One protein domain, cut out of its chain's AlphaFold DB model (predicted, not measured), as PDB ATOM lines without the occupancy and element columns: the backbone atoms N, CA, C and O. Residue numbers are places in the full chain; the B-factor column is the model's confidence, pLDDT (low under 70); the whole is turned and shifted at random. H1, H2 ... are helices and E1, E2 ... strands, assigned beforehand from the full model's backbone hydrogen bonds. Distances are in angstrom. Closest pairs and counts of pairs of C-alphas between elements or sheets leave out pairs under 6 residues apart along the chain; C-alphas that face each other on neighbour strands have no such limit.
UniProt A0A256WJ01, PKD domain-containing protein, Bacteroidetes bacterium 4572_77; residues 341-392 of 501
ATOM      1  N   PHE A 341      31.907 -13.376  50.992       97.44
ATOM      2  CA  PHE A 341      33.192 -13.967  50.619       97.44
ATOM      3  C   PHE A 341      34.044 -14.068  51.884       97.44
ATOM      4  O   PHE A 341      34.583 -13.072  52.367       97.44
ATOM      5  N   LEU A 342      34.090 -15.269  52.467       95.38
ATOM      6  CA  LEU A 342      34.736 -15.506  53.757       95.38
ATOM      7  C   LEU A 342      36.251 -15.271  53.703       95.38
ATOM      8  O   LEU A 342      36.877 -15.248  52.642       95.38
ATOM      9  N   GLU A 343      36.847 -15.103  54.887       93.25
ATOM     10  CA  GLU A 343      38.267 -14.791  55.020       93.25
ATOM     11  C   GLU A 343      39.161 -15.877  54.403       93.25
ATOM     12  O   GLU A 343      39.143 -17.038  54.816       93.25
ATOM     13  N   LEU A 344      39.979 -15.468  53.430       90.94
ATOM     14  CA  LEU A 344      40.968 -16.322  52.782       90.94
ATOM     15  C   LEU A 344      42.172 -16.605  53.697       90.94
ATOM     16  O   LEU A 344      42.639 -15.709  54.408       90.94
ATOM     17  N   PRO A 345      42.756 -17.817  53.639       84.75
ATOM     18  CA  PRO A 345      44.006 -18.106  54.328       84.75
ATOM     19  C   PRO A 345      45.187 -17.326  53.712       84.75
ATOM     20  O   PRO A 345      45.136 -16.923  52.549       84.75
ATOM     21  N   PRO A 346      46.304 -17.150  54.443       82.75
ATOM     22  CA  PRO A 346      47.523 -16.614  53.850       82.75
ATOM     23  C   PRO A 346      48.120 -17.604  52.839       82.75
ATOM     24  O   PRO A 346      48.274 -18.797  53.118       82.75
ATOM     25  N   PHE A 347      48.530 -17.088  51.684       83.44
ATOM     26  CA  PHE A 347      49.111 -17.859  50.591       83.44
ATOM     27  C   PHE A 347      50.632 -17.712  50.535       83.44
ATOM     28  O   PHE A 347      51.210 -16.701  50.929       83.44
ATOM     29  N   CYS A 348      51.305 -18.728  49.998       81.75
ATOM     30  CA  CYS A 348      52.757 -18.736  49.821       81.75
ATOM     31  C   CYS A 348      53.110 -18.546  48.343       81.75
ATOM     32  O   CYS A 348      52.516 -19.184  47.481       81.75
ATOM     33  N   ARG A 349      54.116 -17.714  48.045       81.69
ATOM     34  CA  ARG A 349      54.561 -17.348  46.680       81.69
ATOM     35  C   ARG A 349      55.023 -18.523  45.801       81.69
ATOM     36  O   ARG A 349      55.284 -18.357  44.624       81.69
ATOM     37  N   TRP A 350      55.221 -19.706  46.356       81.56
ATOM     38  CA  TRP A 350      55.520 -20.934  45.605       81.56
ATOM     39  C   TRP A 350      54.536 -22.046  45.972       81.56
ATOM     40  O   TRP A 350      54.840 -23.230  45.833       81.56
ATOM     41  N   GLY A 351      53.380 -21.653  46.506       77.31
ATOM     42  CA  GLY A 351      52.278 -22.539  46.817       77.31
ATOM     43  C   GLY A 351      51.611 -23.040  45.537       77.31
ATOM     44  O   GLY A 351      51.707 -22.389  44.493       77.31
ATOM     45  N   PRO A 352      50.956 -24.208  45.601       86.50
ATOM     46  CA  PRO A 352      50.130 -24.682  44.499       86.50
ATOM     47  C   PRO A 352      48.927 -23.742  44.273       86.50
ATOM     48  O   PRO A 352      48.619 -22.935  45.157       86.50
ATOM     49  N   PRO A 353      48.227 -23.862  43.129       94.44
ATOM     50  CA  PRO A 353      46.922 -23.232  42.947       94.44
ATOM     51  C   PRO A 353      45.965 -23.602  44.088       94.44
ATOM     52  O   PRO A 353      45.971 -24.745  44.554       94.44
ATOM     53  N   TYR A 354      45.174 -22.634  44.541       92.75
ATOM     54  CA  TYR A 354      44.217 -22.774  45.634       92.75
ATOM     55  C   TYR A 354      42.790 -22.709  45.097       92.75
ATOM     56  O   TYR A 354      42.435 -21.742  44.434       92.75
ATOM     57  N   GLU A 355      41.982 -23.727  45.384       97.38
ATOM     58  CA  GLU A 355      40.561 -23.761  45.024       97.38
ATOM     59  C   GLU A 355      39.767 -22.857  45.961       97.38
ATOM     60  O   GLU A 355      39.766 -23.067  47.172       97.38
ATOM     61  N   LEU A 356      39.123 -21.840  45.391       97.44
ATOM     62  CA  LEU A 356      38.294 -20.903  46.134       97.44
ATOM     63  C   LEU A 356      36.949 -21.564  46.447       97.44
ATOM     64  O   LEU A 356      36.215 -21.984  45.551       97.44
ATOM     65  N   ILE A 357      36.628 -21.652  47.733       96.81
ATOM     66  CA  ILE A 357      35.408 -22.291  48.256       96.81
ATOM     67  C   ILE A 357      34.701 -21.433  49.315       96.81
ATOM     68  O   ILE A 357      33.697 -21.848  49.889       96.81
ATOM     69  N   GLU A 358      35.236 -20.244  49.588       96.75
ATOM     70  CA  GLU A 358      34.828 -19.323  50.649       96.75
ATOM     71  C   GLU A 358      33.601 -18.460  50.305       96.75
ATOM     72  O   GLU A 358      33.131 -17.698  51.149       96.75
ATOM     73  N   GLY A 359      33.090 -18.555  49.080       97.50
ATOM     74  CA  GLY A 359      31.892 -17.871  48.609       97.50
ATOM     75  C   GLY A 359      30.601 -18.509  49.127       97.50
ATOM     76  O   GLY A 359      30.452 -19.735  49.167       97.50
ATOM     77  N   ASN A 360      29.651 -17.668  49.520       95.62
ATOM     78  CA  ASN A 360      28.321 -18.066  49.964       95.62
ATOM     79  C   ASN A 360      27.277 -17.059  49.438       95.62
ATOM     80  O   ASN A 360      27.519 -15.863  49.584       95.62
ATOM     81  N   PRO A 361      26.130 -17.489  48.868       97.19
ATOM     82  CA  PRO A 361      25.666 -18.866  48.639       97.19
ATOM     83  C   PRO A 361      26.525 -19.646  47.638       97.19
ATOM     84  O   PRO A 361      27.278 -19.052  46.885       97.19
ATOM     85  N   GLN A 362      26.429 -20.979  47.623       94.12
ATOM     86  CA  GLN A 362      27.184 -21.820  46.682       94.12
ATOM     87  C   GLN A 362      26.634 -21.708  45.249       94.12
ATOM     88  O   GLN A 362      25.427 -21.593  45.056       94.12
ATOM     89  N   GLY A 363      27.508 -21.828  44.244       92.50
ATOM     90  CA  GLY A 363      27.141 -21.793  42.816       92.50
ATOM     91  C   GLY A 363      27.515 -20.504  42.074       92.50
ATOM     92  O   GLY A 363      27.362 -20.443  40.857       92.50
ATOM     93  N   GLY A 364      28.042 -19.499  42.778       95.81
ATOM     94  CA  GLY A 364      28.595 -18.280  42.185       95.81
ATOM     95  C   GLY A 364      29.966 -18.471  41.530       95.81
ATOM     96  O   GLY A 364      30.532 -19.565  41.506       95.81
ATOM     97  N   GLN A 365      30.513 -17.379  41.003       97.12
ATOM     98  CA  GLN A 365      31.761 -17.353  40.242       97.12
ATOM     99  C   GLN A 365      32.799 -16.446  40.911       97.12
ATOM    100  O   GLN A 365      32.479 -15.351  41.374       97.12
ATOM    101  N   TYR A 366      34.052 -16.909  40.948       98.00
ATOM    102  CA  TYR A 366      35.182 -16.135  41.462       98.00
ATOM    103  C   TYR A 366      35.915 -15.413  40.337       98.00
ATOM    104  O   TYR A 366      36.198 -16.003  39.291       98.00
ATOM    105  N   PHE A 367      36.303 -14.167  40.595       96.62
ATOM    106  CA  PHE A 367      37.052 -13.328  39.665       96.62
ATOM    107  C   PHE A 367      38.134 -12.528  40.394       96.62
ATOM    108  O   PHE A 367      38.110 -12.378  41.614       96.62
ATOM    109  N   GLY A 368      39.086 -11.988  39.639       95.94
ATOM    110  CA  GLY A 368      40.192 -11.190  40.158       95.94
ATOM    111  C   GLY A 368      41.507 -11.546  39.476       95.94
ATOM    112  O   GLY A 368      41.584 -12.494  38.690       95.94
ATOM    113  N   ASP A 369      42.551 -10.783  39.778       94.50
ATOM    114  CA  ASP A 369      43.880 -11.069  39.248       94.50
ATOM    115  C   ASP A 369      44.359 -12.447  39.728       94.50
ATOM    116  O   ASP A 369      44.227 -12.801  40.902       94.50
ATOM    117  N   PHE A 370      44.949 -13.220  38.812       96.94
ATOM    118  CA  PHE A 370      45.453 -14.574  39.076       96.94
ATOM    119  C   PHE A 370      44.377 -15.566  39.548       96.94
ATOM    120  O   PHE A 370      44.718 -16.558  40.189       96.94
ATOM    121  N   VAL A 371      43.102 -15.323  39.224       97.69
ATOM    122  CA  VAL A 371      42.010 -16.293  39.378       97.69
ATOM    123  C   VAL A 371      41.638 -16.857  38.008       97.69
ATOM    124  O   VAL A 371      41.357 -16.105  37.080       97.69
ATOM    125  N   ASN A 372      41.634 -18.181  37.869       96.38
ATOM    126  CA  ASN A 372      41.180 -18.866  36.658       96.38
ATOM    127  C   ASN A 372      40.456 -20.166  37.024       96.38
ATOM    128  O   ASN A 372      40.970 -20.946  37.818       96.38
ATOM    129  N   GLU A 373      39.273 -20.392  36.447       94.25
ATOM    130  CA  GLU A 373      38.449 -21.594  36.686       94.25
ATOM    131  C   GLU A 373      38.212 -21.898  38.186       94.25
ATOM    132  O   GLU A 373      38.250 -23.046  38.615       94.25
ATOM    133  N   GLY A 374      37.994 -20.860  39.005       95.44
ATOM    134  CA  GLY A 374      37.779 -20.998  40.457       95.44
ATOM    135  C   GLY A 374      39.051 -21.242  41.281       95.44
ATOM    136  O   GLY A 374      38.972 -21.404  42.496       95.44
ATOM    137  N   LEU A 375      40.230 -21.236  40.651       97.19
ATOM    138  CA  LEU A 375      41.524 -21.392  41.312       97.19
ATOM    139  C   LEU A 375      42.256 -20.050  41.389       97.19
ATOM    140  O   LEU A 375      42.408 -19.374  40.376       97.19
ATOM    141  N   PHE A 376      42.776 -19.689  42.562       97.44
ATOM    142  CA  PHE A 376      43.759 -18.616  42.726       97.44
ATOM    143  C   PHE A 376      45.181 -19.171  42.553       97.44
ATOM    144  O   PHE A 376      45.488 -20.256  43.050       97.44
ATOM    145  N   TYR A 377      46.072 -18.432  41.883       95.81
ATOM    146  CA  TYR A 377      47.442 -18.859  41.558       95.81
ATOM    147  C   TYR A 377      48.498 -17.989  42.277       95.81
ATOM    148  O   TYR A 377      49.074 -17.076  41.677       95.81
ATOM    149  N   PRO A 378      48.833 -18.282  43.556       89.06
ATOM    150  CA  PRO A 378      49.790 -17.492  44.340       89.06
ATOM    151  C   PRO A 378      51.191 -17.390  43.726       89.06
ATOM    152  O   PRO A 378      51.906 -16.407  43.944       89.06
ATOM    153  N   ALA A 379      51.612 -18.426  42.992       85.94
ATOM    154  CA  ALA A 379      52.940 -18.479  42.391       85.94
ATOM    155  C   ALA A 379      53.136 -17.443  41.283       85.94
ATOM    156  O   ALA A 379      54.209 -16.836  41.187       85.94
ATOM    157  N   ASP A 380      52.080 -17.214  40.509       93.25
ATOM    158  CA  ASP A 380      52.059 -16.247  39.419       93.25
ATOM    159  C   ASP A 380      51.789 -14.836  39.945       93.25
ATOM    160  O   ASP A 380      52.399 -13.879  39.466       93.25
ATOM    161  N   ALA A 381      50.961 -14.720  40.991       92.44
ATOM    162  CA  ALA A 381      50.640 -13.451  41.637       92.44
ATOM    163  C   ALA A 381      51.886 -12.720  42.156       92.44
ATOM    164  O   ALA A 381      52.059 -11.515  41.946       92.44
ATOM    165  N   GLY A 382      52.796 -13.456  42.801       80.94
ATOM    166  CA  GLY A 382      53.910 -12.859  43.532       80.94
ATOM    167  C   GLY A 382      53.496 -12.394  44.929       80.94
ATOM    168  O   GLY A 382      52.388 -12.646  45.376       80.94
ATOM    169  N   ILE A 383      54.421 -11.774  45.664       82.25
ATOM    170  CA  ILE A 383      54.136 -11.284  47.022       82.25
ATOM    171  C   ILE A 383      53.317 -10.001  46.929       82.25
ATOM    172  O   ILE A 383      53.739  -9.065  46.247       82.25
ATOM    173  N   GLY A 384      52.212  -9.935  47.665       87.19
ATOM    174  CA  GLY A 384      51.308  -8.793  47.624       87.19
ATOM    175  C   GLY A 384      49.947  -9.069  48.254       87.19
ATOM    176  O   GLY A 384      49.718 -10.120  48.852       87.19
ATOM    177  N   ALA A 385      49.061  -8.088  48.114       91.38
ATOM    178  CA  ALA A 385      47.652  -8.171  48.469       91.38
ATOM    179  C   ALA A 385      46.825  -7.997  47.190       91.38
ATOM    180  O   ALA A 385      47.067  -7.047  46.443       91.38
ATOM    181  N   TYR A 386      45.879  -8.902  46.946       94.19
ATOM    182  CA  TYR A 386      45.098  -8.962  45.709       94.19
ATOM    183  C   TYR A 386      43.608  -8.977  46.043       94.19
ATOM    184  O   TYR A 386      43.176  -9.789  46.858       94.19
ATOM    185  N   ASN A 387      42.830  -8.083  45.429       96.50
ATOM    186  CA  ASN A 387      41.376  -8.084  45.581       96.50
ATOM    187  C   ASN A 387      40.787  -9.187  44.707       96.50
ATOM    188  O   ASN A 387      40.955  -9.172  43.487       96.50
ATOM    189  N   LEU A 388      40.099 -10.122  45.347       97.31
ATOM    190  CA  LEU A 388      39.320 -11.164  44.706       97.31
ATOM    191  C   LEU A 388      37.834 -10.868  44.916       97.31
ATOM    192  O   LEU A 388      37.435 -10.292  45.929       97.31
ATOM    193  N   PHE A 389      37.018 -11.291  43.962       98.00
ATOM    194  CA  PHE A 389      35.583 -11.055  43.931       98.00
ATOM    195  C   PHE A 389      34.838 -12.380  43.846       98.00
ATOM    196  O   PHE A 389      35.312 -13.321  43.206       98.00
ATOM    197  N   TYR A 390      33.666 -12.429  44.464       98.19
ATOM    198  CA  TYR A 390      32.728 -13.532  44.347       98.19
ATOM    199  C   TYR A 390      31.354 -12.985  43.978       98.19
ATOM    200  O   TYR A 390      30.785 -12.217  44.750       98.19
ATOM    201  N   THR A 391      30.839 -13.371  42.811       97.88
ATOM    202  CA  THR A 391      29.524 -12.948  42.315       97.88
ATOM    203  C   THR A 391      28.571 -14.133  42.326       97.88
ATOM    204  O   THR A 391      28.883 -15.186  41.766       97.88
ATOM    205  N   TYR A 392      27.396 -13.956  42.921       97.94
ATOM    206  CA  TYR A 392      26.331 -14.955  42.931       97.94
ATOM    207  C   TYR A 392      25.052 -14.352  42.348       97.94
ATOM    208  O   TYR A 392      24.714 -13.217  42.674       97.94
TER     209      TYR A 392
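Overview. This is residues 341 to 392 of the 501 residues of the protein "PKD domain-containing protein" of Bacteroidetes bacterium 4572_77 (UniProt A0A256WJ01). This domain has little regular structure: a ribbon of two antiparallel strands, short E1 beside long E2, joined to a long looping stretch, residues 341 to 364, that runs out and back along the long axis. The one-turn helix H1 sits near the end where E2 begins. The printed part has 52 residues, 17 in named elements, in the order E1, H1, E2; the class is mixed. It is compact, radius of gyration of the C-alphas 10.5 A, but elongated, spanning 30 by 19 by 17 A.

Arrangement. E1, residues 365 to 368, and E2, residues 384 to 392, are antiparallel neighbours at 153 degrees. N 365 and O 391 are 2.8 A apart, within hydrogen-bond range. Residues 375 to 376 pair antiparallel with 354 to 355 and with 371 to 372. A tight link joins H1, residues 378 to 381, to E2; H1 is too short for any O i to N i+4 pair, and its one O i to N i+3 pair is out of range.

Along the chain. E2 is 26.2 A long, ending at C-alpha 392 (26.331, -14.955, 42.931). E1 spans 10.4 A from C-alpha 365 (31.761, -17.353, 40.242). H1 spans 4.9 A.

Size, cuts and confidence. The C-alphas farthest apart, Trp 350 and Pro 361, are 30.1 A apart. The printed part has no cut, and no printed residue is under 70 in pLDDT.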